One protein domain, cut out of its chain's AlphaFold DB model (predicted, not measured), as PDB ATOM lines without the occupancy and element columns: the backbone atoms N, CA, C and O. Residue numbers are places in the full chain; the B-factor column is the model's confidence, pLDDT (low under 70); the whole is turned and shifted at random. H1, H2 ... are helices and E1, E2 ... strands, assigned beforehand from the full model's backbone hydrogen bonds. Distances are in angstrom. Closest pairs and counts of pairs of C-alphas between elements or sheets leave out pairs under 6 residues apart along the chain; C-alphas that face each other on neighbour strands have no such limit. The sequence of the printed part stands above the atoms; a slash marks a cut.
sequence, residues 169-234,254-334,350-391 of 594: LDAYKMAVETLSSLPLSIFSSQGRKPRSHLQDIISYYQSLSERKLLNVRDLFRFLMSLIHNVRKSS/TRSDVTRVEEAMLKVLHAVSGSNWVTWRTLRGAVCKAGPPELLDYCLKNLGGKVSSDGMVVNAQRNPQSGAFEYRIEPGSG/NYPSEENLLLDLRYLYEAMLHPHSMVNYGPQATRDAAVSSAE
ATOM      1  N   LEU A 169     -70.014 -74.481 -35.673       92.56
ATOM      2  CA  LEU A 169     -69.270 -74.264 -34.427       92.56
ATOM      3  C   LEU A 169     -67.755 -74.445 -34.613       92.56
ATOM      4  O   LEU A 169     -66.965 -73.659 -34.090       92.56
ATOM      5  N   ASP A 170     -67.342 -75.467 -35.360       95.38
ATOM      6  CA  ASP A 170     -65.923 -75.732 -35.604       95.38
ATOM      7  C   ASP A 170     -65.303 -74.650 -36.488       95.38
ATOM      8  O   ASP A 170     -64.211 -74.165 -36.192       95.38
ATOM      9  N   ALA A 171     -66.024 -74.189 -37.517       95.19
ATOM     10  CA  ALA A 171     -65.589 -73.063 -38.337       95.19
ATOM     11  C   ALA A 171     -65.457 -71.771 -37.513       95.19
ATOM     12  O   ALA A 171     -64.480 -71.042 -37.688       95.19
ATOM     13  N   TYR A 172     -66.385 -71.515 -36.584       95.62
ATOM     14  CA  TYR A 172     -66.301 -70.402 -35.635       95.62
ATOM     15  C   TYR A 172     -65.052 -70.517 -34.749       95.62
ATOM     16  O   TYR A 172     -64.248 -69.585 -34.694       95.62
ATOM     17  N   LYS A 173     -64.827 -71.669 -34.103       96.50
ATOM     18  CA  LYS A 173     -63.655 -71.894 -33.235       96.50
ATOM     19  C   LYS A 173     -62.338 -71.754 -33.998       96.50
ATOM     20  O   LYS A 173     -61.414 -71.104 -33.509       96.50
ATOM     21  N   MET A 174     -62.259 -72.312 -35.205       97.44
ATOM     22  CA  MET A 174     -61.088 -72.157 -36.069       97.44
ATOM     23  C   MET A 174     -60.869 -70.701 -36.476       97.44
ATOM     24  O   MET A 174     -59.727 -70.253 -36.502       97.44
ATOM     25  N   ALA A 175     -61.930 -69.943 -36.764       97.56
ATOM     26  CA  ALA A 175     -61.820 -68.525 -37.097       97.56
ATOM     27  C   ALA A 175     -61.301 -67.686 -35.918       97.56
ATOM     28  O   ALA A 175     -60.417 -66.847 -36.104       97.56
ATOM     29  N   VAL A 176     -61.789 -67.962 -34.702       97.62
ATOM     30  CA  VAL A 176     -61.255 -67.369 -33.468       97.62
ATOM     31  C   VAL A 176     -59.764 -67.649 -33.349       97.62
ATOM     32  O   VAL A 176     -58.979 -66.713 -33.181       97.62
ATOM     33  N   GLU A 177     -59.357 -68.914 -33.438       97.88
ATOM     34  CA  GLU A 177     -57.958 -69.292 -33.239       97.88
ATOM     35  C   GLU A 177     -57.056 -68.722 -34.334       97.88
ATOM     36  O   GLU A 177     -56.012 -68.155 -34.020       97.88
ATOM     37  N   THR A 178     -57.498 -68.754 -35.593       97.31
ATOM     38  CA  THR A 178     -56.764 -68.196 -36.738       97.31
ATOM     39  C   THR A 178     -56.413 -66.736 -36.497       97.31
ATOM     40  O   THR A 178     -55.237 -66.398 -36.505       97.31
ATOM     41  N   LEU A 179     -57.396 -65.874 -36.213       96.94
ATOM     42  CA  LEU A 179     -57.141 -64.441 -36.018       96.94
ATOM     43  C   LEU A 179     -56.368 -64.139 -34.743       96.94
ATOM     44  O   LEU A 179     -55.470 -63.302 -34.733       96.94
ATOM     45  N   SER A 180     -56.743 -64.789 -33.648       97.19
ATOM     46  CA  SER A 180     -56.182 -64.479 -32.338       97.19
ATOM     47  C   SER A 180     -54.720 -64.910 -32.201       97.19
ATOM     48  O   SER A 180     -53.953 -64.223 -31.523       97.19
ATOM     49  N   SER A 181     -54.325 -65.994 -32.873       96.75
ATOM     50  CA  SER A 181     -52.958 -66.524 -32.870       96.75
ATOM     51  C   SER A 181     -52.032 -65.876 -33.906       96.75
ATOM     52  O   SER A 181     -50.827 -66.138 -33.859       96.75
ATOM     53  N   LEU A 182     -52.539 -65.002 -34.793       95.38
ATOM     54  CA  LEU A 182     -51.725 -64.309 -35.803       95.38
ATOM     55  C   LEU A 182     -50.516 -63.614 -35.145       95.38
ATOM     56  O   LEU A 182     -50.708 -62.708 -34.327       95.38
ATOM     57  N   PRO A 183     -49.271 -63.999 -35.489       94.94
ATOM     58  CA  PRO A 183     -48.087 -63.420 -34.866       94.94
ATOM     59  C   PRO A 183     -47.917 -61.947 -35.235       94.94
ATOM     60  O   PRO A 183     -47.998 -61.591 -36.407       94.94
ATOM     61  N   LEU A 184     -47.572 -61.083 -34.277       93.00
ATOM     62  CA  LEU A 184     -47.343 -59.656 -34.552       93.00
ATOM     63  C   LEU A 184     -46.157 -59.416 -35.506       93.00
ATOM     64  O   LEU A 184     -46.087 -58.398 -36.199       93.00
ATOM     65  N   SER A 185     -45.234 -60.376 -35.591       90.12
ATOM     66  CA  SER A 185     -44.082 -60.335 -36.495       90.12
ATOM     67  C   SER A 185     -44.473 -60.280 -37.976       90.12
ATOM     68  O   SER A 185     -43.736 -59.682 -38.762       90.12
ATOM     69  N   ILE A 186     -45.638 -60.810 -38.371       89.88
ATOM     70  CA  ILE A 186     -46.091 -60.782 -39.774       89.88
ATOM     71  C   ILE A 186     -46.411 -59.359 -40.250       89.88
ATOM     72  O   ILE A 186     -46.300 -59.063 -41.436       89.88
ATOM     73  N   PHE A 187     -46.753 -58.457 -39.325       87.19
ATOM     74  CA  PHE A 187     -46.997 -57.042 -39.618       87.19
ATOM     75  C   PHE A 187     -45.691 -56.240 -39.718       87.19
ATOM     76  O   PHE A 187     -45.692 -55.085 -40.143       87.19
ATOM     77  N   SER A 188     -44.559 -56.850 -39.350       75.56
ATOM     78  CA  SER A 188     -43.232 -56.222 -39.347       75.56
ATOM     79  C   SER A 188     -42.433 -56.486 -40.634       75.56
ATOM     80  O   SER A 188     -41.478 -55.767 -40.925       75.56
ATOM     81  N   SER A 189     -42.807 -57.487 -41.436       64.25
ATOM     82  CA  SER A 189     -42.054 -57.937 -42.614       64.25
ATOM     83  C   SER A 189     -42.404 -57.155 -43.890       64.25
ATOM     84  O   SER A 189     -43.073 -57.657 -44.787       64.25
ATOM     85  N   GLN A 190     -41.922 -55.912 -44.015       63.12
ATOM     86  CA  GLN A 190     -42.063 -55.121 -45.258       63.12
ATOM     87  C   GLN A 190     -40.739 -54.834 -45.998       63.12
ATOM     88  O   GLN A 190     -40.680 -53.970 -46.874       63.12
ATOM     89  N   GLY A 191     -39.670 -55.582 -45.707       62.69
ATOM     90  CA  GLY A 191     -38.378 -55.416 -46.383       62.69
ATOM     91  C   GLY A 191     -37.733 -54.053 -46.086       62.69
ATOM     92  O   GLY A 191     -37.722 -53.619 -44.940       62.69
ATOM     93  N   ARG A 192     -37.193 -53.365 -47.106       57.19
ATOM     94  CA  ARG A 192     -36.511 -52.052 -46.980       57.19
ATOM     95  C   ARG A 192     -37.460 -50.835 -47.001       57.19
ATOM     96  O   ARG A 192     -37.038 -49.744 -47.376       57.19
ATOM     97  N   LYS A 193     -38.744 -51.001 -46.673       66.00
ATOM     98  CA  LYS A 193     -39.700 -49.881 -46.633       66.00
ATOM     99  C   LYS A 193     -39.638 -49.142 -45.284       66.00
ATOM    100  O   LYS A 193     -39.303 -49.767 -44.278       66.00
ATOM    101  N   PRO A 194     -39.957 -47.832 -45.243       67.25
ATOM    102  CA  PRO A 194     -40.123 -47.099 -43.988       67.25
ATOM    103  C   PRO A 194     -41.152 -47.775 -43.079       67.25
ATOM    104  O   PRO A 194     -42.099 -48.392 -43.574       67.25
ATOM    105  N   ARG A 195     -40.991 -47.630 -41.756       69.69
ATOM    106  CA  ARG A 195     -41.961 -48.176 -40.800       69.69
ATOM    107  C   ARG A 195     -43.349 -47.592 -41.043       69.69
ATOM    108  O   ARG A 195     -43.514 -46.376 -41.137       69.69
ATOM    109  N   SER A 196     -44.348 -48.465 -41.129       82.25
ATOM    110  CA  SER A 196     -45.742 -48.047 -41.270       82.25
ATOM    111  C   SER A 196     -46.294 -47.517 -39.944       82.25
ATOM    112  O   SER A 196     -45.798 -47.844 -38.867       82.25
ATOM    113  N   HIS A 197     -47.364 -46.718 -39.997       85.19
ATOM    114  CA  HIS A 197     -48.072 -46.271 -38.790       85.19
ATOM    115  C   HIS A 197     -48.535 -47.449 -37.911       85.19
ATOM    116  O   HIS A 197     -48.426 -47.387 -36.690       85.19
ATOM    117  N   LEU A 198     -48.943 -48.567 -38.526       88.12
ATOM    118  CA  LEU A 198     -49.282 -49.798 -37.809       88.12
ATOM    119  C   LEU A 198     -48.097 -50.355 -37.008       88.12
ATOM    120  O   LEU A 198     -48.252 -50.708 -35.844       88.12
ATOM    121  N   GLN A 199     -46.908 -50.410 -37.610       86.38
ATOM    122  CA  GLN A 199     -45.707 -50.918 -36.941       86.38
ATOM    123  C   GLN A 199     -45.285 -50.039 -35.764       86.38
ATOM    124  O   GLN A 199     -44.798 -50.552 -34.756       86.38
ATOM    125  N   ASP A 200     -45.485 -48.731 -35.879       83.50
ATOM    126  CA  ASP A 200     -45.224 -47.784 -34.803       83.50
ATOM    127  C   ASP A 200     -46.159 -47.984 -33.620       83.50
ATOM    128  O   ASP A 200     -45.681 -48.102 -32.496       83.50
ATOM    129  N   ILE A 201     -47.465 -48.104 -33.871       87.06
ATOM    130  CA  ILE A 201     -48.449 -48.367 -32.817       87.06
ATOM    131  C   ILE A 201     -48.152 -49.707 -32.127       87.06
ATOM    132  O   ILE A 201     -48.140 -49.776 -30.897       87.06
ATOM    133  N   ILE A 202     -47.846 -50.762 -32.890       89.56
ATOM    134  CA  ILE A 202     -47.468 -52.065 -32.319       89.56
ATOM    135  C   ILE A 202     -46.207 -51.928 -31.456       89.56
ATOM    136  O   ILE A 202     -46.183 -52.421 -30.331       89.56
ATOM    137  N   SER A 203     -45.174 -51.238 -31.953       84.94
ATOM    138  CA  SER A 203     -43.918 -51.021 -31.212       84.94
ATOM    139  C   SER A 203     -44.149 -50.218 -29.931       84.94
ATOM    140  O   SER A 203     -43.589 -50.539 -28.885       84.94
ATOM    141  N   TYR A 204     -45.014 -49.206 -29.997       83.25
ATOM    142  CA  TYR A 204     -45.398 -48.388 -28.858       83.25
ATOM    143  C   TYR A 204     -46.075 -49.235 -27.775       83.25
ATOM    144  O   TYR A 204     -45.564 -49.309 -26.659       83.25
ATOM    145  N   TYR A 205     -47.140 -49.975 -28.093       86.31
ATOM    146  CA  TYR A 205     -47.792 -50.836 -27.099       86.31
ATOM    147  C   TYR A 205     -46.893 -51.978 -26.609       86.31
ATOM    148  O   TYR A 205     -46.961 -52.350 -25.437       86.31
ATOM    149  N   GLN A 206     -45.991 -52.480 -27.456       86.94
ATOM    150  CA  GLN A 206     -44.971 -53.444 -27.049       86.94
ATOM    151  C   GLN A 206     -44.003 -52.866 -26.004       86.94
ATOM    152  O   GLN A 206     -43.629 -53.587 -25.082       86.94
ATOM    153  N   SER A 207     -43.618 -51.592 -26.118       80.69
ATOM    154  CA  SER A 207     -42.771 -50.898 -25.132       80.69
ATOM    155  C   SER A 207     -43.504 -50.549 -23.832       80.69
ATOM    156  O   SER A 207     -42.899 -50.458 -22.761       80.69
ATOM    157  N   LEU A 208     -44.823 -50.356 -23.907       80.75
ATOM    158  CA  LEU A 208     -45.644 -50.088 -22.732       80.75
ATOM    159  C   LEU A 208     -45.860 -51.345 -21.889       80.75
ATOM    160  O   LEU A 208     -45.933 -51.229 -20.665       80.75
ATOM    161  N   SER A 209     -45.948 -52.513 -22.528       82.31
ATOM    162  CA  SER A 209     -46.217 -53.782 -21.860       82.31
ATOM    163  C   SER A 209     -45.000 -54.327 -21.112       82.31
ATOM    164  O   SER A 209     -43.889 -54.357 -21.630       82.31
ATOM    165  N   GLU A 210     -45.224 -54.834 -19.898       79.25
ATOM    166  CA  GLU A 210     -44.207 -55.575 -19.137       79.25
ATOM    167  C   GLU A 210     -43.924 -56.961 -19.735       79.25
ATOM    168  O   GLU A 210     -42.888 -57.568 -19.465       79.25
ATOM    169  N   ARG A 211     -44.863 -57.488 -20.529       83.81
ATOM    170  CA  ARG A 211     -44.767 -58.803 -21.164       83.81
ATOM    171  C   ARG A 211     -44.618 -58.639 -22.668       83.81
ATOM    172  O   ARG A 211     -45.174 -57.732 -23.283       83.81
ATOM    173  N   LYS A 212     -43.888 -59.564 -23.290       88.88
ATOM    174  CA  LYS A 212     -43.792 -59.604 -24.748       88.88
ATOM    175  C   LYS A 212     -45.176 -59.896 -25.341       88.88
ATOM    176  O   LYS A 212     -45.793 -60.885 -24.960       88.88
ATOM    177  N   LEU A 213     -45.642 -59.046 -26.254       93.19
ATOM    178  CA  LEU A 213     -46.886 -59.243 -26.993       93.19
ATOM    179  C   LEU A 213     -46.522 -60.061 -28.234       93.19
ATOM    180  O   LEU A 213     -45.705 -59.632 -29.050       93.19
ATOM    181  N   LEU A 214     -47.043 -61.281 -28.350       94.38
ATOM    182  CA  LEU A 214     -46.614 -62.207 -29.402       94.38
ATOM    183  C   LEU A 214     -47.570 -62.207 -30.585       94.38
ATOM    184  O   LEU A 214     -47.129 -62.278 -31.733       94.38
ATOM    185  N   ASN A 215     -48.866 -62.125 -30.311       96.38
ATOM    186  CA  ASN A 215     -49.922 -62.244 -31.306       96.38
ATOM    187  C   ASN A 215     -50.964 -61.123 -31.178       96.38
ATOM    188  O   ASN A 215     -50.919 -60.281 -30.274       96.38
ATOM    189  N   VAL A 216     -51.912 -61.116 -32.112       96.88
ATOM    190  CA  VAL A 216     -53.050 -60.189 -32.140       96.88
ATOM    191  C   VAL A 216     -53.809 -60.192 -30.811       96.88
ATOM    192  O   VAL A 216     -54.098 -59.128 -30.262       96.88
ATOM    193  N   ARG A 217     -54.101 -61.365 -30.242       97.56
ATOM    194  CA  ARG A 217     -54.823 -61.482 -28.967       97.56
ATOM    195  C   ARG A 217     -54.102 -60.781 -27.820       97.56
ATOM    196  O   ARG A 217     -54.766 -60.096 -27.043       97.56
ATOM    197  N   ASP A 218     -52.784 -60.910 -27.717       96.62
ATOM    198  CA  ASP A 218     -51.994 -60.249 -26.673       96.62
ATOM    199  C   ASP A 218     -52.085 -58.722 -26.789       96.62
ATOM    200  O   ASP A 218     -52.357 -58.044 -25.796       96.62
ATOM    201  N   LEU A 219     -51.927 -58.190 -28.006       97.06
ATOM    202  CA  LEU A 219     -52.005 -56.753 -28.278       97.06
ATOM    203  C   LEU A 219     -53.373 -56.175 -27.906       97.06
ATOM    204  O   LEU A 219     -53.451 -55.212 -27.143       97.06
ATOM    205  N   PHE A 220     -54.456 -56.777 -28.401       97.19
ATOM    206  CA  PHE A 220     -55.806 -56.280 -28.135       97.19
ATOM    207  C   PHE A 220     -56.216 -56.465 -26.668       97.19
ATOM    208  O   PHE A 220     -56.877 -55.588 -26.113       97.19
ATOM    209  N   ARG A 221     -55.797 -57.549 -25.995       96.00
ATOM    210  CA  ARG A 221     -56.013 -57.711 -24.543       96.00
ATOM    211  C   ARG A 221     -55.321 -56.619 -23.743       96.00
ATOM    212  O   ARG A 221     -55.926 -56.081 -22.818       96.00
ATOM    213  N   PHE A 222     -54.071 -56.315 -24.087       95.06
ATOM    214  CA  PHE A 222     -53.306 -55.274 -23.415       95.06
ATOM    215  C   PHE A 222     -53.946 -53.900 -23.627       95.06
ATOM    216  O   PHE A 222     -54.209 -53.189 -22.666       95.06
ATOM    217  N   LEU A 223     -54.312 -53.561 -24.864       93.75
ATOM    218  CA  LEU A 223     -54.984 -52.297 -25.161       93.75
ATOM    219  C   LEU A 223     -56.320 -52.150 -24.415       93.75
ATOM    220  O   LEU A 223     -56.604 -51.112 -23.817       93.75
ATOM    221  N   MET A 224     -57.124 -53.214 -24.385       92.31
ATOM    222  CA  MET A 224     -58.392 -53.234 -23.654       92.31
ATOM    223  C   MET A 224     -58.205 -53.105 -22.136       92.31
ATOM    224  O   MET A 224     -59.042 -52.478 -21.480       92.31
ATOM    225  N   SER A 225     -57.125 -53.652 -21.565       91.44
ATOM    226  CA  SER A 225     -56.836 -53.489 -20.135       91.44
ATOM    227  C   SER A 225     -56.438 -52.052 -19.795       91.44
ATOM    228  O   SER A 225     -56.909 -51.524 -18.790       91.44
ATOM    229  N   LEU A 226     -55.671 -51.380 -20.662       90.25
ATOM    230  CA  LEU A 226     -55.347 -49.959 -20.503       90.25
ATOM    231  C   LEU A 226     -56.610 -49.093 -20.512       90.25
ATOM    232  O   LEU A 226     -56.805 -48.291 -19.600       90.25
ATOM    233  N   ILE A 227     -57.510 -49.311 -21.478       89.31
ATOM    234  CA  ILE A 227     -58.795 -48.593 -21.557       89.31
ATOM    235  C   ILE A 227     -59.617 -48.812 -20.283       89.31
ATOM    236  O   ILE A 227     -60.198 -47.873 -19.737       89.31
ATOM    237  N   HIS A 228     -59.669 -50.050 -19.787       86.75
ATOM    238  CA  HIS A 228     -60.383 -50.361 -18.553       86.75
ATOM    239  C   HIS A 228     -59.778 -49.648 -17.335       86.75
ATOM    240  O   HIS A 228     -60.519 -49.067 -16.541       86.75
ATOM    241  N   ASN A 229     -58.450 -49.641 -17.212       84.31
ATOM    242  CA  ASN A 229     -57.743 -49.013 -16.097       84.31
ATOM    243  C   ASN A 229     -57.948 -47.493 -16.066       84.31
ATOM    244  O   ASN A 229     -58.245 -46.956 -15.002       84.31
ATOM    245  N   VAL A 230     -57.876 -46.817 -17.220       83.38
ATOM    246  CA  VAL A 230     -58.120 -45.363 -17.328       83.38
ATOM    247  C   VAL A 230     -59.559 -45.002 -16.943       83.38
ATOM    248  O   VAL A 230     -59.813 -44.003 -16.267       83.38
ATOM    249  N   ARG A 231     -60.530 -45.840 -17.317       80.62
ATOM    250  CA  ARG A 231     -61.933 -45.640 -16.927       80.62
ATOM    251  C   ARG A 231     -62.164 -45.880 -15.439       80.62
ATOM    252  O   ARG A 231     -62.940 -45.153 -14.825       80.62
ATOM    253  N   LYS A 232     -61.494 -46.880 -14.861       76.12
ATOM    254  CA  LYS A 232     -61.582 -47.189 -13.429       76.12
ATOM    255  C   LYS A 232     -60.962 -46.081 -12.577       76.12
ATOM    256  O   LYS A 232     -61.563 -45.683 -11.580       76.12
ATOM    257  N   SER A 233     -59.808 -45.543 -12.967       66.19
ATOM    258  CA  SER A 233     -59.202 -44.404 -12.265       66.19
ATOM    259  C   SER A 233     -60.081 -43.153 -12.354       66.19
ATOM    260  O   SER A 233     -60.242 -42.454 -11.361       66.19
ATOM    261  N   SER A 234     -60.752 -42.933 -13.489       59.84
ATOM    262  CA  SER A 234     -61.694 -41.816 -13.666       59.84
ATOM    263  C   SER A 234     -62.974 -41.945 -12.825       59.84
ATOM    264  O   SER A 234     -63.565 -40.937 -12.449       59.84
ATOM    265  N   THR A 254     -28.331 -51.224 -16.209       74.19
ATOM    266  CA  THR A 254     -27.920 -50.453 -15.035       74.19
ATOM    267  C   THR A 254     -28.586 -49.076 -15.039       74.19
ATOM    268  O   THR A 254     -28.954 -48.547 -16.089       74.19
ATOM    269  N   ARG A 255     -28.698 -48.437 -13.868       73.19
ATOM    270  CA  ARG A 255     -29.172 -47.042 -13.769       73.19
ATOM    271  C   ARG A 255     -28.342 -46.102 -14.657       73.19
ATOM    272  O   ARG A 255     -28.899 -45.193 -15.254       73.19
ATOM    273  N   SER A 256     -27.047 -46.383 -14.813       76.56
ATOM    274  CA  SER A 256     -26.146 -45.685 -15.736       76.56
ATOM    275  C   SER A 256     -26.499 -45.864 -17.215       76.56
ATOM    276  O   SER A 256     -26.347 -44.915 -17.978       76.56
ATOM    277  N   ASP A 257     -26.986 -47.036 -17.638       79.50
ATOM    278  CA  ASP A 257     -27.397 -47.260 -19.031       79.50
ATOM    279  C   ASP A 257     -28.628 -46.425 -19.391       79.50
ATOM    280  O   ASP A 257     -28.670 -45.819 -20.462       79.50
ATOM    281  N   VAL A 258     -29.596 -46.354 -18.471       81.00
ATOM    282  CA  VAL A 258     -30.803 -45.528 -18.612       81.00
ATOM    283  C   VAL A 258     -30.433 -44.046 -18.649       81.00
ATOM    284  O   VAL A 258     -30.822 -43.353 -19.585       81.00
ATOM    285  N   THR A 259     -29.624 -43.568 -17.695       83.00
ATOM    286  CA  THR A 259     -29.188 -42.164 -17.653       83.00
ATOM    287  C   THR A 259     -28.444 -41.761 -18.928       83.00
ATOM    288  O   THR A 259     -28.732 -40.709 -19.489       83.00
ATOM    289  N   ARG A 260     -27.549 -42.612 -19.453       86.12
ATOM    290  CA  ARG A 260     -26.807 -42.334 -20.696       86.12
ATOM    291  C   ARG A 260     -27.736 -42.124 -21.895       86.12
ATOM    292  O   ARG A 260     -27.491 -41.245 -22.721       86.12
ATOM    293  N   VAL A 261     -28.777 -42.948 -22.016       86.25
ATOM    294  CA  VAL A 261     -29.749 -42.856 -23.113       86.25
ATOM    295  C   VAL A 261     -30.672 -41.650 -22.936       86.25
ATOM    296  O   VAL A 261     -30.897 -40.922 -23.903       86.25
ATOM    297  N   GLU A 262     -31.159 -41.396 -21.720       86.25
ATOM    298  CA  GLU A 262     -31.966 -40.209 -21.403       86.25
ATOM    299  C   GLU A 262     -31.186 -38.913 -21.687       86.25
ATOM    300  O   GLU A 262     -31.703 -38.019 -22.352       86.25
ATOM    301  N   GLU A 263     -29.915 -38.828 -21.287       85.44
ATOM    302  CA  GLU A 263     -29.045 -37.685 -21.596       85.44
ATOM    303  C   GLU A 263     -28.831 -37.499 -23.101       85.44
ATOM    304  O   GLU A 263     -28.816 -36.368 -23.589       85.44
ATOM    305  N   ALA A 264     -28.681 -38.588 -23.863       86.88
ATOM    306  CA  ALA A 264     -28.581 -38.507 -25.317       86.88
ATOM    307  C   ALA A 264     -29.873 -37.949 -25.940       86.88
ATOM    308  O   ALA A 264     -29.802 -37.119 -26.844       86.88
ATOM    309  N   MET A 265     -31.044 -38.353 -25.435       88.75
ATOM    310  CA  MET A 265     -32.341 -37.823 -25.882       88.75
ATOM    311  C   MET A 265     -32.501 -36.348 -25.518       88.75
ATOM    312  O   MET A 265     -32.911 -35.555 -26.365       88.75
ATOM    313  N   LEU A 266     -32.116 -35.958 -24.301       86.75
ATOM    314  CA  LEU A 266     -32.132 -34.562 -23.863       86.75
ATOM    315  C   LEU A 266     -31.207 -33.695 -24.721       86.75
ATOM    316  O   LEU A 266     -31.610 -32.613 -25.129       86.75
ATOM    317  N   LYS A 267     -30.008 -34.174 -25.080       86.31
ATOM    318  CA  LYS A 267     -29.101 -33.461 -25.999       86.31
ATOM    319  C   LYS A 267     -29.724 -33.235 -27.375       86.31
ATOM    320  O   LYS A 267     -29.544 -32.164 -27.947       86.31
ATOM    321  N   VAL A 268     -30.460 -34.218 -27.900       87.06
ATOM    322  CA  VAL A 268     -31.186 -34.064 -29.172       87.06
ATOM    323  C   VAL A 268     -32.287 -33.017 -29.038       87.06
ATOM    324  O   VAL A 268     -32.383 -32.140 -29.888       87.06
ATOM    325  N   LEU A 269     -33.086 -33.070 -27.971       87.12
ATOM    326  CA  LEU A 269     -34.154 -32.097 -27.743       87.12
ATOM    327  C   LEU A 269     -33.613 -30.673 -27.526       87.12
ATOM    328  O   LEU A 269     -34.194 -29.727 -28.042       87.12
ATOM    329  N   HIS A 270     -32.472 -30.525 -26.850       83.31
ATOM    330  CA  HIS A 270     -31.778 -29.244 -26.670       83.31
ATOM    331  C   HIS A 270     -31.208 -28.683 -27.978       83.31
ATOM    332  O   HIS A 270     -31.232 -27.473 -28.202       83.31
ATOM    333  N   ALA A 271     -30.724 -29.554 -28.867       83.25
ATOM    334  CA  ALA A 271     -30.218 -29.155 -30.181       83.25
ATOM    335  C   ALA A 271     -31.330 -28.667 -31.128       83.25
ATOM    336  O   ALA A 271     -31.061 -27.911 -32.061       83.25
ATOM    337  N   VAL A 272     -32.580 -29.077 -30.891       79.44
ATOM    338  CA  VAL A 272     -33.754 -28.607 -31.634       79.44
ATOM    339  C   VAL A 272     -34.346 -27.398 -30.894       79.44
ATOM    340  O   VAL A 272     -35.327 -27.506 -30.167       79.44
ATOM    341  N   SER A 273     -33.718 -26.226 -31.033       56.66
ATOM    342  CA  SER A 273     -34.166 -25.002 -30.349       56.66
ATOM    343  C   SER A 273     -35.547 -24.508 -30.827       56.66
ATOM    344  O   SER A 273     -35.845 -24.539 -32.019       56.66
ATOM    345  N   GLY A 274     -36.345 -23.976 -29.885       59.06
ATOM    346  CA  GLY A 274     -37.473 -23.055 -30.109       59.06
ATOM    347  C   GLY A 274     -38.744 -23.651 -30.729       59.06
ATOM    348  O   GLY A 274     -38.819 -23.853 -31.935       59.06
ATOM    349  N   SER A 275     -39.781 -23.865 -29.909       61.59
ATOM    350  CA  SER A 275     -41.181 -24.147 -30.305       61.59
ATOM    351  C   SER A 275     -41.444 -25.373 -31.194       61.59
ATOM    352  O   SER A 275     -42.599 -25.644 -31.527       61.59
ATOM    353  N   ASN A 276     -40.440 -26.165 -31.550       78.00
ATOM    354  CA  ASN A 276     -40.621 -27.326 -32.414       78.00
ATOM    355  C   ASN A 276     -40.842 -28.600 -31.593       78.00
ATOM    356  O   ASN A 276     -40.140 -28.870 -30.623       78.00
ATOM    357  N   TRP A 277     -41.851 -29.372 -31.982       83.81
ATOM    358  CA  TRP A 277     -42.130 -30.688 -31.423       83.81
ATOM    359  C   TRP A 277     -41.307 -31.745 -32.163       83.81
ATOM    360  O   TRP A 277     -41.310 -31.797 -33.393       83.81
ATOM    361  N   VAL A 278     -40.593 -32.593 -31.425       85.81
ATOM    362  CA  VAL A 278     -39.793 -33.680 -31.999       85.81
ATOM    363  C   VAL A 278     -40.580 -34.974 -31.897       85.81
ATOM    364  O   VAL A 278     -40.853 -35.458 -30.800       85.81
ATOM    365  N   THR A 279     -40.932 -35.563 -33.040       81.44
ATOM    366  CA  THR A 279     -41.668 -36.835 -33.049       81.44
ATOM    367  C   THR A 279     -40.860 -37.957 -32.397       81.44
ATOM    368  O   THR A 279     -39.630 -37.996 -32.495       81.44
ATOM    369  N   TRP A 280     -41.555 -38.921 -31.795       82.31
ATOM    370  CA  TRP A 280     -40.982 -40.138 -31.223       82.31
ATOM    371  C   TRP A 280     -40.059 -40.844 -32.219       82.31
ATOM    372  O   TRP A 280     -38.951 -41.227 -31.859       82.31
ATOM    373  N   ARG A 281     -40.462 -40.932 -33.496       77.56
ATOM    374  CA  ARG A 281     -39.636 -41.504 -34.572       77.56
ATOM    375  C   ARG A 281     -38.329 -40.741 -34.759       77.56
ATOM    376  O   ARG A 281     -37.271 -41.363 -34.833       77.56
ATOM    377  N   THR A 282     -38.406 -39.414 -34.851       84.00
ATOM    378  CA  THR A 282     -37.237 -38.552 -35.061       84.00
ATOM    379  C   THR A 282     -36.282 -38.648 -33.877       84.00
ATOM    380  O   THR A 282     -35.087 -38.856 -34.077       84.00
ATOM    381  N   LEU A 283     -36.809 -38.579 -32.653       86.12
ATOM    382  CA  LEU A 283     -36.010 -38.648 -31.433       86.12
ATOM    383  C   LEU A 283     -35.349 -40.022 -31.283       86.12
ATOM    384  O   LEU A 283     -34.130 -40.106 -31.149       86.12
ATOM    385  N   ARG A 284     -36.126 -41.103 -31.416       81.75
ATOM    386  CA  ARG A 284     -35.632 -42.488 -31.402       81.75
ATOM    387  C   ARG A 284     -34.579 -42.745 -32.477       81.75
ATOM    388  O   ARG A 284     -33.596 -43.435 -32.222       81.75
ATOM    389  N   GLY A 285     -34.791 -42.217 -33.683       80.94
ATOM    390  CA  GLY A 285     -33.853 -42.321 -34.799       80.94
ATOM    391  C   GLY A 285     -32.545 -41.579 -34.529       80.94
ATOM    392  O   GLY A 285     -31.472 -42.127 -34.777       80.94
ATOM    393  N   ALA A 286     -32.620 -40.378 -33.953       85.38
ATOM    394  CA  ALA A 286     -31.448 -39.579 -33.607       85.38
ATOM    395  C   ALA A 286     -30.573 -40.255 -32.538       85.38
ATOM    396  O   ALA A 286     -29.347 -40.199 -32.622       85.38
ATOM    397  N   VAL A 287     -31.184 -40.962 -31.582       88.81
ATOM    398  CA  VAL A 287     -30.463 -41.701 -30.532       88.81
ATOM    399  C   VAL A 287     -30.311 -43.199 -30.813       88.81
ATOM    400  O   VAL A 287     -29.980 -43.958 -29.908       88.81
ATOM    401  N   CYS A 288     -30.489 -43.654 -32.058       82.75
ATOM    402  CA  CYS A 288     -30.489 -45.089 -32.390       82.75
ATOM    403  C   CYS A 288     -29.191 -45.838 -32.031       82.75
ATOM    404  O   CYS A 288     -29.204 -47.060 -31.913       82.75
ATOM    405  N   LYS A 289     -28.077 -45.115 -31.848       85.19
ATOM    406  CA  LYS A 289     -26.771 -45.657 -31.435       85.19
ATOM    407  C   LYS A 289     -26.496 -45.545 -29.929       85.19
ATOM    408  O   LYS A 289     -25.463 -46.024 -29.476       85.19
ATOM    409  N   ALA A 290     -27.372 -44.896 -29.157       83.44
ATOM    410  CA  ALA A 290     -27.158 -44.638 -27.729       83.44
ATOM    411  C   ALA A 290     -27.420 -45.872 -26.843       83.44
ATOM    412  O   ALA A 290     -26.933 -45.942 -25.712       83.44
ATOM    413  N   GLY A 291     -28.165 -46.850 -27.357       83.50
ATOM    414  CA  GLY A 291     -28.485 -48.090 -26.661       83.50
ATOM    415  C   GLY A 291     -29.242 -49.071 -27.558       83.50
ATOM    416  O   GLY A 291     -29.616 -48.715 -28.679       83.50
ATOM    417  N   PRO A 292     -29.464 -50.311 -27.085       79.12
ATOM    418  CA  PRO A 292     -30.292 -51.279 -27.791       79.12
ATOM    419  C   PRO A 292     -31.729 -50.748 -27.967       79.12
ATOM    420  O   PRO A 292     -32.191 -49.971 -27.123       79.12
ATOM    421  N   PRO A 293     -32.449 -51.151 -29.033       72.31
ATOM    422  CA  PRO A 293     -33.788 -50.646 -29.351       72.31
ATOM    423  C   PRO A 293     -34.766 -50.662 -28.169       72.31
ATOM    424  O   PRO A 293     -35.521 -49.712 -27.992       72.31
ATOM    425  N   GLU A 294     -34.708 -51.700 -27.338       71.12
ATOM    426  CA  GLU A 294     -35.571 -51.896 -26.172       71.12
ATOM    427  C   GLU A 294     -35.289 -50.873 -25.060       71.12
ATOM    428  O   GLU A 294     -36.217 -50.392 -24.412       71.12
ATOM    429  N   LEU A 295     -34.019 -50.494 -24.871       77.75
ATOM    430  CA  LEU A 295     -33.619 -49.465 -23.907       77.75
ATOM    431  C   LEU A 295     -34.019 -48.067 -24.393       77.75
ATOM    432  O   LEU A 295     -34.457 -47.244 -23.595       77.75
ATOM    433  N   LEU A 296     -33.918 -47.804 -25.701       81.38
ATOM    434  CA  LEU A 296     -34.399 -46.549 -26.289       81.38
ATOM    435  C   LEU A 296     -35.909 -46.396 -26.082       81.38
ATOM    436  O   LEU A 296     -36.372 -45.337 -25.665       81.38
ATOM    437  N   ASP A 297     -36.668 -47.462 -26.326       75.25
ATOM    438  CA  ASP A 297     -38.121 -47.464 -26.152       75.25
ATOM    439  C   ASP A 297     -38.506 -47.292 -24.670       75.25
ATOM    440  O   ASP A 297     -39.405 -46.511 -24.351       75.25
ATOM    441  N   TYR A 298     -37.763 -47.923 -23.752       75.06
ATOM    442  CA  TYR A 298     -37.921 -47.733 -22.305       75.06
ATOM    443  C   TYR A 298     -37.634 -46.291 -21.849       75.06
ATOM    444  O   TYR A 298     -38.387 -45.735 -21.047       75.06
ATOM    445  N   CYS A 299     -36.566 -45.664 -22.344       81.38
ATOM    446  CA  CYS A 299     -36.233 -44.282 -21.993       81.38
ATOM    447  C   CYS A 299     -37.245 -43.289 -22.583       81.38
ATOM    448  O   CYS A 299     -37.688 -42.395 -21.869       81.38
ATOM    449  N   LEU A 300     -37.700 -43.484 -23.829       80.88
ATOM    450  CA  LEU A 300     -38.746 -42.656 -24.455       80.88
ATOM    451  C   LEU A 300     -40.076 -42.725 -23.699       80.88
ATOM    452  O   LEU A 300     -40.770 -41.711 -23.588       80.88
ATOM    453  N   LYS A 301     -40.413 -43.896 -23.141       70.25
ATOM    454  CA  LYS A 301     -41.593 -44.088 -22.283       70.25
ATOM    455  C   LYS A 301     -41.556 -43.212 -21.029       70.25
ATOM    456  O   LYS A 301     -42.604 -42.753 -20.593       70.25
ATOM    457  N   ASN A 302     -40.377 -42.992 -20.451       74.25
ATOM    458  CA  ASN A 302     -40.207 -42.278 -19.183       74.25
ATOM    459  C   ASN A 302     -39.631 -40.866 -19.355       74.25
ATOM    460  O   ASN A 302     -39.202 -40.260 -18.373       74.25
ATOM    461  N   LEU A 303     -39.582 -40.360 -20.592       80.94
ATOM    462  CA  LEU A 303     -38.949 -39.082 -20.902       80.94
ATOM    463  C   LEU A 303     -39.836 -37.885 -20.528       80.94
ATOM    464  O   LEU A 303     -39.309 -36.849 -20.139       80.94
ATOM    465  N   GLY A 304     -41.164 -38.021 -20.621       75.69
ATOM    466  CA  GLY A 304     -42.111 -36.970 -20.234       75.69
ATOM    467  C   GLY A 304     -42.020 -36.637 -18.742       75.69
ATOM    468  O   GLY A 304     -41.951 -37.532 -17.901       75.69
ATOM    469  N   GLY A 305     -41.979 -35.347 -18.410       72.44
ATOM    470  CA  GLY A 305     -41.834 -34.844 -17.041       72.44
ATOM    471  C   GLY A 305     -40.408 -34.891 -16.483       72.44
ATOM    472  O   GLY A 305     -40.190 -34.479 -15.344       72.44
ATOM    473  N   LYS A 306     -39.415 -35.364 -17.250       77.75
ATOM    474  CA  LYS A 306     -38.010 -35.339 -16.819       77.75
ATOM    475  C   LYS A 306     -37.476 -33.913 -16.817       77.75
ATOM    476  O   LYS A 306     -37.666 -33.168 -17.776       77.75
ATOM    477  N   VAL A 307     -36.765 -33.579 -15.747       77.00
ATOM    478  CA  VAL A 307     -36.078 -32.299 -15.586       77.00
ATOM    479  C   VAL A 307     -34.639 -32.462 -16.067       77.00
ATOM    480  O   VAL A 307     -33.932 -33.372 -15.629       77.00
ATOM    481  N   SER A 308     -34.217 -31.612 -16.995       76.25
ATOM    482  CA  SER A 308     -32.830 -31.523 -17.438       76.25
ATOM    483  C   SER A 308     -31.988 -30.748 -16.415       76.25
ATOM    484  O   SER A 308     -32.511 -30.058 -15.542       76.25
ATOM    485  N   SER A 309     -30.662 -30.876 -16.487       71.81
ATOM    486  CA  SER A 309     -29.728 -30.266 -15.526       71.81
ATOM    487  C   SER A 309     -29.793 -28.733 -15.469       71.81
ATOM    488  O   SER A 309     -29.293 -28.137 -14.522       71.81
ATOM    489  N   ASP A 310     -30.389 -28.102 -16.478       72.00
ATOM    490  CA  ASP A 310     -30.597 -26.660 -16.619       72.00
ATOM    491  C   ASP A 310     -31.984 -26.180 -16.137       72.00
ATOM    492  O   ASP A 310     -32.328 -25.013 -16.312       72.00
ATOM    493  N   GLY A 311     -32.782 -27.059 -15.516       71.94
ATOM    494  CA  GLY A 311     -34.106 -26.727 -14.976       71.94
ATOM    495  C   GLY A 311     -35.239 -26.742 -16.007       71.94
ATOM    496  O   GLY A 311     -36.376 -26.397 -15.674       71.94
ATOM    497  N   MET A 312     -34.966 -27.156 -17.245       81.06
ATOM    498  CA  MET A 312     -35.998 -27.333 -18.262       81.06
ATOM    499  C   MET A 312     -36.722 -28.677 -18.099       81.06
ATOM    500  O   MET A 312     -36.111 -29.681 -17.730       81.06
ATOM    501  N   VAL A 313     -38.015 -28.725 -18.415       82.56
ATOM    502  CA  VAL A 313     -38.854 -29.927 -18.298       82.56
ATOM    503  C   VAL A 313     -39.206 -30.453 -19.685       82.56
ATOM    504  O   VAL A 313     -39.583 -29.690 -20.575       82.56
ATOM    505  N   VAL A 314     -39.112 -31.768 -19.877       83.12
ATOM    506  CA  VAL A 314     -39.601 -32.410 -21.101       83.12
ATOM    507  C   VAL A 314     -41.123 -32.511 -21.052       83.12
ATOM    508  O   VAL A 314     -41.685 -33.278 -20.269       83.12
ATOM    509  N   ASN A 315     -41.792 -31.781 -21.931       79.81
ATOM    510  CA  ASN A 315     -43.205 -31.934 -22.217       79.81
ATOM    511  C   ASN A 315     -43.403 -33.016 -23.294       79.81
ATOM    512  O   ASN A 315     -42.627 -33.111 -24.251       79.81
ATOM    513  N   ALA A 316     -44.426 -33.848 -23.133       79.38
ATOM    514  CA  ALA A 316     -44.758 -34.924 -24.058       79.38
ATOM    515  C   ALA A 316     -46.237 -34.824 -24.428       79.38
ATOM    516  O   ALA A 316     -47.097 -34.763 -23.552       79.38
ATOM    517  N   GLN A 317     -46.537 -34.829 -25.722       74.75
ATOM    518  CA  GLN A 317     -47.908 -34.781 -26.218       74.75
ATOM    519  C   GLN A 317     -48.098 -35.716 -27.408       74.75
ATOM    520  O   GLN A 317     -47.141 -36.249 -27.972       74.75
ATOM    521  N   ARG A 318     -49.351 -35.882 -27.830       67.88
ATOM    522  CA  ARG A 318     -49.686 -36.537 -29.093       67.88
ATOM    523  C   ARG A 318     -50.186 -35.502 -30.089       67.88
ATOM    524  O   ARG A 318     -51.065 -34.710 -29.760       67.88
ATOM    525  N   ASN A 319     -49.643 -35.519 -31.300       70.94
ATOM    526  CA  ASN A 319     -50.059 -34.618 -32.363       70.94
ATOM    527  C   ASN A 319     -51.519 -34.907 -32.781       70.94
ATOM    528  O   ASN A 319     -51.801 -36.038 -33.192       70.94
ATOM    529  N   PRO A 320     -52.438 -33.922 -32.739       54.34
ATOM    530  CA  PRO A 320     -53.854 -34.134 -33.058       54.34
ATOM    531  C   PRO A 320     -54.139 -34.540 -34.511       54.34
ATOM    532  O   PRO A 320     -55.163 -35.158 -34.781       54.34
ATOM    533  N   GLN A 321     -53.262 -34.185 -35.457       54.09
ATOM    534  CA  GLN A 321     -53.455 -34.460 -36.886       54.09
ATOM    535  C   GLN A 321     -52.758 -35.745 -37.334       54.09
ATOM    536  O   GLN A 321     -53.299 -36.486 -38.151       54.09
ATOM    537  N   SER A 322     -51.555 -36.017 -36.819       61.62
ATOM    538  CA  SER A 322     -50.753 -37.172 -37.245       61.62
ATOM    539  C   SER A 322     -50.836 -38.373 -36.300       61.62
ATOM    540  O   SER A 322     -50.382 -39.458 -36.662       61.62
ATOM    541  N   GLY A 323     -51.365 -38.197 -35.084       55.00
ATOM    542  CA  GLY A 323     -51.392 -39.235 -34.049       55.00
ATOM    543  C   GLY A 323     -50.001 -39.648 -33.548       55.00
ATOM    544  O   GLY A 323     -49.876 -40.623 -32.805       55.00
ATOM    545  N   ALA A 324     -48.936 -38.943 -33.937       66.12
ATOM    546  CA  ALA A 324     -47.578 -39.244 -33.503       66.12
ATOM    547  C   ALA A 324     -47.318 -38.700 -32.089       66.12
ATOM    548  O   ALA A 324     -47.730 -37.588 -31.764       66.12
ATOM    549  N   PHE A 325     -46.616 -39.471 -31.253       73.19
ATOM    550  CA  PHE A 325     -46.059 -38.953 -30.001       73.19
ATOM    551  C   PHE A 325     -44.949 -37.951 -30.306       73.19
ATOM    552  O   PHE A 325     -44.126 -38.193 -31.189       73.19
ATOM    553  N   GLU A 326     -44.916 -36.850 -29.572       85.06
ATOM    554  CA  GLU A 326     -43.991 -35.744 -29.761       85.06
ATOM    555  C   GLU A 326     -43.477 -35.228 -28.415       85.06
ATOM    556  O   GLU A 326     -44.195 -35.224 -27.416       85.06
ATOM    557  N   TYR A 327     -42.225 -34.777 -28.407       86.06
ATOM    558  CA  TYR A 327     -41.526 -34.286 -27.224       86.06
ATOM    559  C   TYR A 327     -40.982 -32.882 -27.469       86.06
ATOM    560  O   TYR A 327     -40.549 -32.558 -28.579       86.06
ATOM    561  N   ARG A 328     -40.970 -32.060 -26.424       87.12
ATOM    562  CA  ARG A 328     -40.385 -30.718 -26.428       87.12
ATOM    563  C   ARG A 328     -39.804 -30.416 -25.051       87.12
ATOM    564  O   ARG A 328     -40.315 -30.906 -24.055       87.12
ATOM    565  N   ILE A 329     -38.754 -29.608 -24.991       86.62
ATOM    566  CA  ILE A 329     -38.229 -29.059 -23.739       86.62
ATOM    567  C   ILE A 329     -38.794 -27.649 -23.529       86.62
ATOM    568  O   ILE A 329     -38.743 -26.824 -24.442       86.62
ATOM    569  N   GLU A 330     -39.338 -27.377 -22.343       81.56
ATOM    570  CA  GLU A 330     -39.901 -26.075 -21.963       81.56
ATOM    571  C   GLU A 330     -39.343 -25.614 -20.600       81.56
ATOM    572  O   GLU A 330     -38.998 -26.458 -19.767       81.56
ATOM    573  N   PRO A 331     -39.238 -24.294 -20.339       76.31
ATOM    574  CA  PRO A 331     -38.820 -23.789 -19.033       76.31
ATOM    575  C   PRO A 331     -39.808 -24.240 -17.959       76.31
ATOM    576  O   PRO A 331     -41.013 -24.015 -18.094       76.31
ATOM    577  N   GLY A 332     -39.318 -24.867 -16.886       61.56
ATOM    578  CA  GLY A 332     -40.161 -25.162 -15.731       61.56
ATOM    579  C   GLY A 332     -40.743 -23.858 -15.185       61.56
ATOM    580  O   GLY A 332     -40.006 -22.889 -15.006       61.56
ATOM    581  N   SER A 333     -42.057 -23.799 -14.943       48.31
ATOM    582  CA  SER A 333     -42.654 -22.640 -14.270       48.31
ATOM    583  C   SER A 333     -41.975 -22.470 -12.911       48.31
ATOM    584  O   SER A 333     -42.116 -23.315 -12.030       48.31
ATOM    585  N   GLY A 334     -41.179 -21.409 -12.777       41.00
ATOM    586  CA  GLY A 334     -40.446 -21.102 -11.560       41.00
ATOM    587  C   GLY A 334     -41.413 -20.844 -10.411       41.00
ATOM    588  O   GLY A 334     -42.256 -19.954 -10.487       41.00
ATOM    589  N   ASN A 350     -47.729 -41.317 -18.024       51.78
ATOM    590  CA  ASN A 350     -47.117 -41.748 -19.296       51.78
ATOM    591  C   ASN A 350     -48.012 -42.700 -20.128       51.78
ATOM    592  O   ASN A 350     -47.566 -43.273 -21.124       51.78
ATOM    593  N   TYR A 351     -49.262 -42.916 -19.709       57.38
ATOM    594  CA  TYR A 351     -50.256 -43.688 -20.445       57.38
ATOM    595  C   TYR A 351     -51.054 -42.782 -21.388       57.38
ATOM    596  O   TYR A 351     -51.361 -41.644 -21.028       57.38
ATOM    597  N   PRO A 352     -51.437 -43.268 -22.585       72.31
ATOM    598  CA  PRO A 352     -52.273 -42.479 -23.476       72.31
ATOM    599  C   PRO A 352     -53.611 -42.164 -22.801       72.31
ATOM    600  O   PRO A 352     -54.155 -42.985 -22.058       72.31
ATOM    601  N   SER A 353     -54.155 -40.980 -23.092       78.56
ATOM    602  CA  SER A 353     -55.522 -40.624 -22.705       78.56
ATOM    603  C   SER A 353     -56.527 -41.659 -23.220       78.56
ATOM    604  O   SER A 353     -56.266 -42.373 -24.192       78.56
ATOM    605  N   GLU A 354     -57.710 -41.719 -22.600       83.62
ATOM    606  CA  GLU A 354     -58.777 -42.623 -23.045       83.62
ATOM    607  C   GLU A 354     -59.096 -42.438 -24.535       83.62
ATOM    608  O   GLU A 354     -59.199 -43.412 -25.274       83.62
ATOM    609  N   GLU A 355     -59.188 -41.192 -24.993       85.69
ATOM    610  CA  GLU A 355     -59.445 -40.862 -26.394       85.69
ATOM    611  C   GLU A 355     -58.371 -41.436 -27.329       85.69
ATOM    612  O   GLU A 355     -58.697 -42.072 -28.331       85.69
ATOM    613  N   ASN A 356     -57.095 -41.304 -26.961       85.25
ATOM    614  CA  ASN A 356     -55.981 -41.838 -27.741       85.25
ATOM    615  C   ASN A 356     -55.987 -43.368 -27.804       85.25
ATOM    616  O   ASN A 356     -55.771 -43.933 -28.876       85.25
ATOM    617  N   LEU A 357     -56.283 -44.034 -26.684       89.69
ATOM    618  CA  LEU A 357     -56.427 -45.490 -26.639       89.69
ATOM    619  C   LEU A 357     -57.577 -45.968 -27.535       89.69
ATOM    620  O   LEU A 357     -57.454 -46.985 -28.217       89.69
ATOM    621  N   LEU A 358     -58.699 -45.242 -27.548       90.50
ATOM    622  CA  LEU A 358     -59.854 -45.569 -28.384       90.50
ATOM    623  C   LEU A 358     -59.571 -45.347 -29.873       90.50
ATOM    624  O   LEU A 358     -59.994 -46.167 -30.691       90.50
ATOM    625  N   LEU A 359     -58.850 -44.283 -30.231       91.50
ATOM    626  CA  LEU A 359     -58.411 -44.040 -31.607       91.50
ATOM    627  C   LEU A 359     -57.481 -45.154 -32.095       91.50
ATOM    628  O   LEU A 359     -57.688 -45.691 -33.185       91.50
ATOM    629  N   ASP A 360     -56.522 -45.564 -31.267       93.38
ATOM    630  CA  ASP A 360     -55.607 -46.653 -31.605       93.38
ATOM    631  C   ASP A 360     -56.327 -47.992 -31.706       93.38
ATOM    632  O   ASP A 360     -56.061 -48.759 -32.629       93.38
ATOM    633  N   LEU A 361     -57.275 -48.266 -30.805       95.12
ATOM    634  CA  LEU A 361     -58.092 -49.476 -30.859       95.12
ATOM    635  C   LEU A 361     -58.863 -49.556 -32.175       95.12
ATOM    636  O   LEU A 361     -58.861 -50.610 -32.810       95.12
ATOM    637  N   ARG A 362     -59.492 -48.452 -32.597       95.06
ATOM    638  CA  ARG A 362     -60.201 -48.386 -33.881       95.06
ATOM    639  C   ARG A 362     -59.250 -48.599 -35.048       95.06
ATOM    640  O   ARG A 362     -59.520 -49.440 -35.894       95.06
ATOM    641  N   TYR A 363     -58.122 -47.895 -35.070       94.94
ATOM    642  CA  TYR A 363     -57.149 -48.029 -36.148       94.94
ATOM    643  C   TYR A 363     -56.590 -49.457 -36.254       94.94
ATOM    644  O   TYR A 363     -56.535 -50.016 -37.347       94.94
ATOM    645  N   LEU A 364     -56.204 -50.072 -35.132       95.75
ATOM    646  CA  LEU A 364     -55.708 -51.450 -35.106       95.75
ATOM    647  C   LEU A 364     -56.787 -52.440 -35.540       95.75
ATOM    648  O   LEU A 364     -56.493 -53.374 -36.283       95.75
ATOM    649  N   TYR A 365     -58.030 -52.238 -35.105       96.38
ATOM    650  CA  TYR A 365     -59.161 -53.054 -35.532       96.38
ATOM    651  C   TYR A 365     -59.345 -52.988 -37.054       96.38
ATOM    652  O   TYR A 365     -59.363 -54.030 -37.708       96.38
ATOM    653  N   GLU A 366     -59.386 -51.787 -37.631       94.69
ATOM    654  CA  GLU A 366     -59.510 -51.601 -39.080       94.69
ATOM    655  C   GLU A 366     -58.330 -52.221 -39.841       94.69
ATOM    656  O   GLU A 366     -58.524 -52.905 -40.844       94.69
ATOM    657  N   ALA A 367     -57.104 -52.033 -39.347       93.94
ATOM    658  CA  ALA A 367     -55.889 -52.475 -40.026       93.94
ATOM    659  C   ALA A 367     -55.621 -53.987 -39.917       93.94
ATOM    660  O   ALA A 367     -54.943 -54.542 -40.786       93.94
ATOM    661  N   MET A 368     -56.089 -54.649 -38.854       95.12
ATOM    662  CA  MET A 368     -55.727 -56.039 -38.534       95.12
ATOM    663  C   MET A 368     -56.907 -57.015 -38.543       95.12
ATOM    664  O   MET A 368     -56.671 -58.211 -38.697       95.12
ATOM    665  N   LEU A 369     -58.142 -56.544 -38.339       95.25
ATOM    666  CA  LEU A 369     -59.310 -57.396 -38.080       95.25
ATOM    667  C   LEU A 369     -60.462 -57.177 -39.057       95.25
ATOM    668  O   LEU A 369     -61.178 -58.127 -39.351       95.25
ATOM    669  N   HIS A 370     -60.681 -55.956 -39.535       94.25
ATOM    670  CA  HIS A 370     -61.861 -55.655 -40.337       94.25
ATOM    671  C   HIS A 370     -61.696 -56.144 -41.797       94.25
ATOM    672  O   HIS A 370     -60.755 -55.713 -42.472       94.25
ATOM    673  N   PRO A 371     -62.588 -57.022 -42.315       92.12
ATOM    674  CA  PRO A 371     -62.388 -57.742 -43.582       92.12
ATOM    675  C   PRO A 371     -62.047 -56.872 -44.798       92.12
ATOM    676  O   PRO A 371     -61.239 -57.264 -45.633       92.12
ATOM    677  N   HIS A 372     -62.633 -55.676 -44.877       89.00
ATOM    678  CA  HIS A 372     -62.532 -54.800 -46.048       89.00
ATOM    679  C   HIS A 372     -61.363 -53.806 -45.989       89.00
ATOM    680  O   HIS A 372     -61.072 -53.142 -46.981       89.00
ATOM    681  N   SER A 373     -60.700 -53.673 -44.838       91.62
ATOM    682  CA  SER A 373     -59.673 -52.648 -44.587       91.62
ATOM    683  C   SER A 373     -58.356 -53.210 -44.053       91.62
ATOM    684  O   SER A 373     -57.414 -52.441 -43.844       91.62
ATOM    685  N   MET A 374     -58.265 -54.532 -43.844       92.44
ATOM    686  CA  MET A 374     -57.023 -55.184 -43.426       92.44
ATOM    687  C   MET A 374     -55.863 -54.779 -44.340       92.44
ATOM    688  O   MET A 374     -55.938 -54.888 -45.567       92.44
ATOM    689  N   VAL A 375     -54.752 -54.352 -43.737       89.19
ATOM    690  CA  VAL A 375     -53.568 -53.948 -44.503       89.19
ATOM    691  C   VAL A 375     -52.917 -55.152 -45.188       89.19
ATOM    692  O   VAL A 375     -53.086 -56.302 -44.790       89.19
ATOM    693  N   ASN A 376     -52.112 -54.899 -46.216       85.56
ATOM    694  CA  ASN A 376     -51.345 -55.955 -46.871       85.56
ATOM    695  C   ASN A 376     -50.137 -56.357 -45.995       85.56
ATOM    696  O   ASN A 376     -49.214 -55.560 -45.799       85.56
ATOM    697  N   TYR A 377     -50.127 -57.594 -45.489       84.81
ATOM    698  CA  TYR A 377     -49.039 -58.189 -44.698       84.81
ATOM    699  C   TYR A 377     -48.825 -59.675 -45.030       84.81
ATOM    700  O   TYR A 377     -49.766 -60.375 -45.381       84.81
ATOM    701  N   GLY A 378     -47.602 -60.184 -44.864       80.12
ATOM    702  CA  GLY A 378     -47.312 -61.620 -44.979       80.12
ATOM    703  C   GLY A 378     -47.717 -62.288 -46.314       80.12
ATOM    704  O   GLY A 378     -47.904 -61.610 -47.327       80.12
ATOM    705  N   PRO A 379     -47.806 -63.633 -46.338       86.38
ATOM    706  CA  PRO A 379     -48.283 -64.393 -47.494       86.38
ATOM    707  C   PRO A 379     -49.774 -64.163 -47.772       86.38
ATOM    708  O   PRO A 379     -50.576 -64.089 -46.841       86.38
ATOM    709  N   GLN A 380     -50.160 -64.148 -49.054       89.19
ATOM    710  CA  GLN A 380     -51.555 -63.939 -49.469       89.19
ATOM    711  C   GLN A 380     -52.513 -64.961 -48.835       89.19
ATOM    712  O   GLN A 380     -53.526 -64.570 -48.276       89.19
ATOM    713  N   ALA A 381     -52.134 -66.242 -48.790       92.00
ATOM    714  CA  ALA A 381     -52.952 -67.290 -48.177       92.00
ATOM    715  C   ALA A 381     -53.252 -67.040 -46.684       92.00
ATOM    716  O   ALA A 381     -54.356 -67.311 -46.218       92.00
ATOM    717  N   THR A 382     -52.291 -66.499 -45.924       91.69
ATOM    718  CA  THR A 382     -52.499 -66.148 -44.509       91.69
ATOM    719  C   THR A 382     -53.501 -65.009 -44.370       91.69
ATOM    720  O   THR A 382     -54.338 -65.031 -43.470       91.69
ATOM    721  N   ARG A 383     -53.441 -64.025 -45.272       91.56
ATOM    722  CA  ARG A 383     -54.401 -62.922 -45.294       91.56
ATOM    723  C   ARG A 383     -55.792 -63.379 -45.691       91.56
ATOM    724  O   ARG A 383     -56.741 -63.001 -45.019       91.56
ATOM    725  N   ASP A 384     -55.915 -64.195 -46.731       94.38
ATOM    726  CA  ASP A 384     -57.208 -64.712 -47.185       94.38
ATOM    727  C   ASP A 384     -57.879 -65.525 -46.068       94.38
ATOM    728  O   ASP A 384     -59.075 -65.380 -45.810       94.38
ATOM    729  N   ALA A 385     -57.087 -66.310 -45.326       95.62
ATOM    730  CA  ALA A 385     -57.553 -66.998 -44.129       95.62
ATOM    731  C   ALA A 385     -58.013 -66.013 -43.041       95.62
ATOM    732  O   ALA A 385     -59.099 -66.192 -42.496       95.62
ATOM    733  N   ALA A 386     -57.241 -64.957 -42.757       95.94
ATOM    734  CA  ALA A 386     -57.602 -63.940 -41.768       95.94
ATOM    735  C   ALA A 386     -58.896 -63.192 -42.136       95.94
ATOM    736  O   ALA A 386     -59.791 -63.078 -41.299       95.94
ATOM    737  N   VAL A 387     -59.029 -62.742 -43.387       96.06
ATOM    738  CA  VAL A 387     -60.233 -62.072 -43.906       96.06
ATOM    739  C   VAL A 387     -61.440 -62.997 -43.778       96.06
ATOM    740  O   VAL A 387     -62.423 -62.631 -43.137       96.06
ATOM    741  N   SER A 388     -61.329 -64.239 -44.263       95.56
ATOM    742  CA  SER A 388     -62.407 -65.227 -44.159       95.56
ATOM    743  C   SER A 388     -62.776 -65.545 -42.705       95.56
ATOM    744  O   SER A 388     -63.943 -65.770 -42.387       95.56
ATOM    745  N   SER A 389     -61.799 -65.592 -41.795       97.38
ATOM    746  CA  SER A 389     -62.057 -65.770 -40.366       97.38
ATOM    747  C   SER A 389     -62.788 -64.572 -39.764       97.38
ATOM    748  O   SER A 389     -63.720 -64.768 -38.987       97.38
ATOM    749  N   ALA A 390     -62.414 -63.347 -40.127       96.81
ATOM    750  CA  ALA A 390     -63.071 -62.143 -39.629       96.81
ATOM    751  C   ALA A 390     -64.527 -62.053 -40.098       96.81
ATOM    752  O   ALA A 390     -65.405 -61.802 -39.273       96.81
ATOM    753  N   GLU A 391     -64.794 -62.342 -41.375       93.75
ATOM    754  CA  GLU A 391     -66.153 -62.415 -41.929       93.75
ATOM    755  C   GLU A 391     -67.004 -63.434 -41.172       93.75
ATOM    756  O   GLU A 391     -68.053 -63.079 -40.639       93.75
TER     757      GLU A 391
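Overview. This is residues 169 to 234, 254 to 334 and 350 to 391 of the 594 residues of the protein "PHD finger protein At1g33420 isoform X1" of Momordica charantia (UniProt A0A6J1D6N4). Two groups of parts meet at H3 in the middle: toward one end H4 and H8 lie side by side, with H1 and H9 beyond them, and toward the other H5, H6 and H7 pack together with the two-stranded hairpin E1 E2. H1 makes a corner with H4, while H5 and H6 pack on E2. The printed part has 189 residues with nine named helices and two named strands, H1 to H7, E1, E2, H8, H9; the strands form one antiparallel sheet, and the class is mostly helix. The whole is compact, with a radius of gyration of the C-alphas of 18.8 A, yet only just elongated, spanning 64 by 42 by 34 A.

Arrangement. H1, residues 169 to 181, touches H9, residues 380 to 391, at a steep tilt of 57 degrees; their closest C-alphas, Ala 175 and Ser 389, are 4.3 A apart. H1 and H4, residues 216 to 234, touch only at their ends, closest at C-alphas 180 and 217, 4.7 A. H2, residues 184 to 187, only just touches H3, residues 197 to 208, with 3 pairs of C-alphas within 8 A, closest at 187 and 199, 6.8 A. H3 is the hub; it also touches H4 (C-alphas 205 and 219, 7.4 A), H7, residues 293 to 301 (207 and 297, 5.9 A), and, only just, with 3 pairs, H8, residues 354 to 368 (198 and 364, 7.2 A). H4 and H8 touch at a shallow tilt of 16 degrees, opposite ways, closest at C-alphas 227 and 354, 6.2 A. H5, residues 255 to 271, touches H7 (C-alphas 262 and 299, 5.9 A) and H6, residues 280 to 286 (265 and 283, 6.7 A). E1, residues 312 to 318, and E2, residues 325 to 331, form a hairpin at 153 degrees, with N 315 and O 328 within hydrogen-bond range at 2.7 A. Every O i to N i+4 pair is within hydrogen-bond range in the helices except H2, too short for one.

Along the chain. H1 begins at C-alpha 169 (-69.270, -74.264, -34.427). H4 is 27.5 A long, H5 24.3 A, H8 20.7 A, E2 20.1 A and E1 19.7 A. H9 ends at C-alpha 391 (-66.153, -62.415, -41.929).

Size, cuts and confidence. The C-alphas farthest apart, Asp 170 and Gly 334, are 64.9 A apart. Residues 235 to 253 and 335 to 349 are not printed; the gaps are 34.9 A and 23.0 A. H8 to H9 is a long link. Confidence is low, under 70, for instance at residues 189 to 195 and 320 to 324.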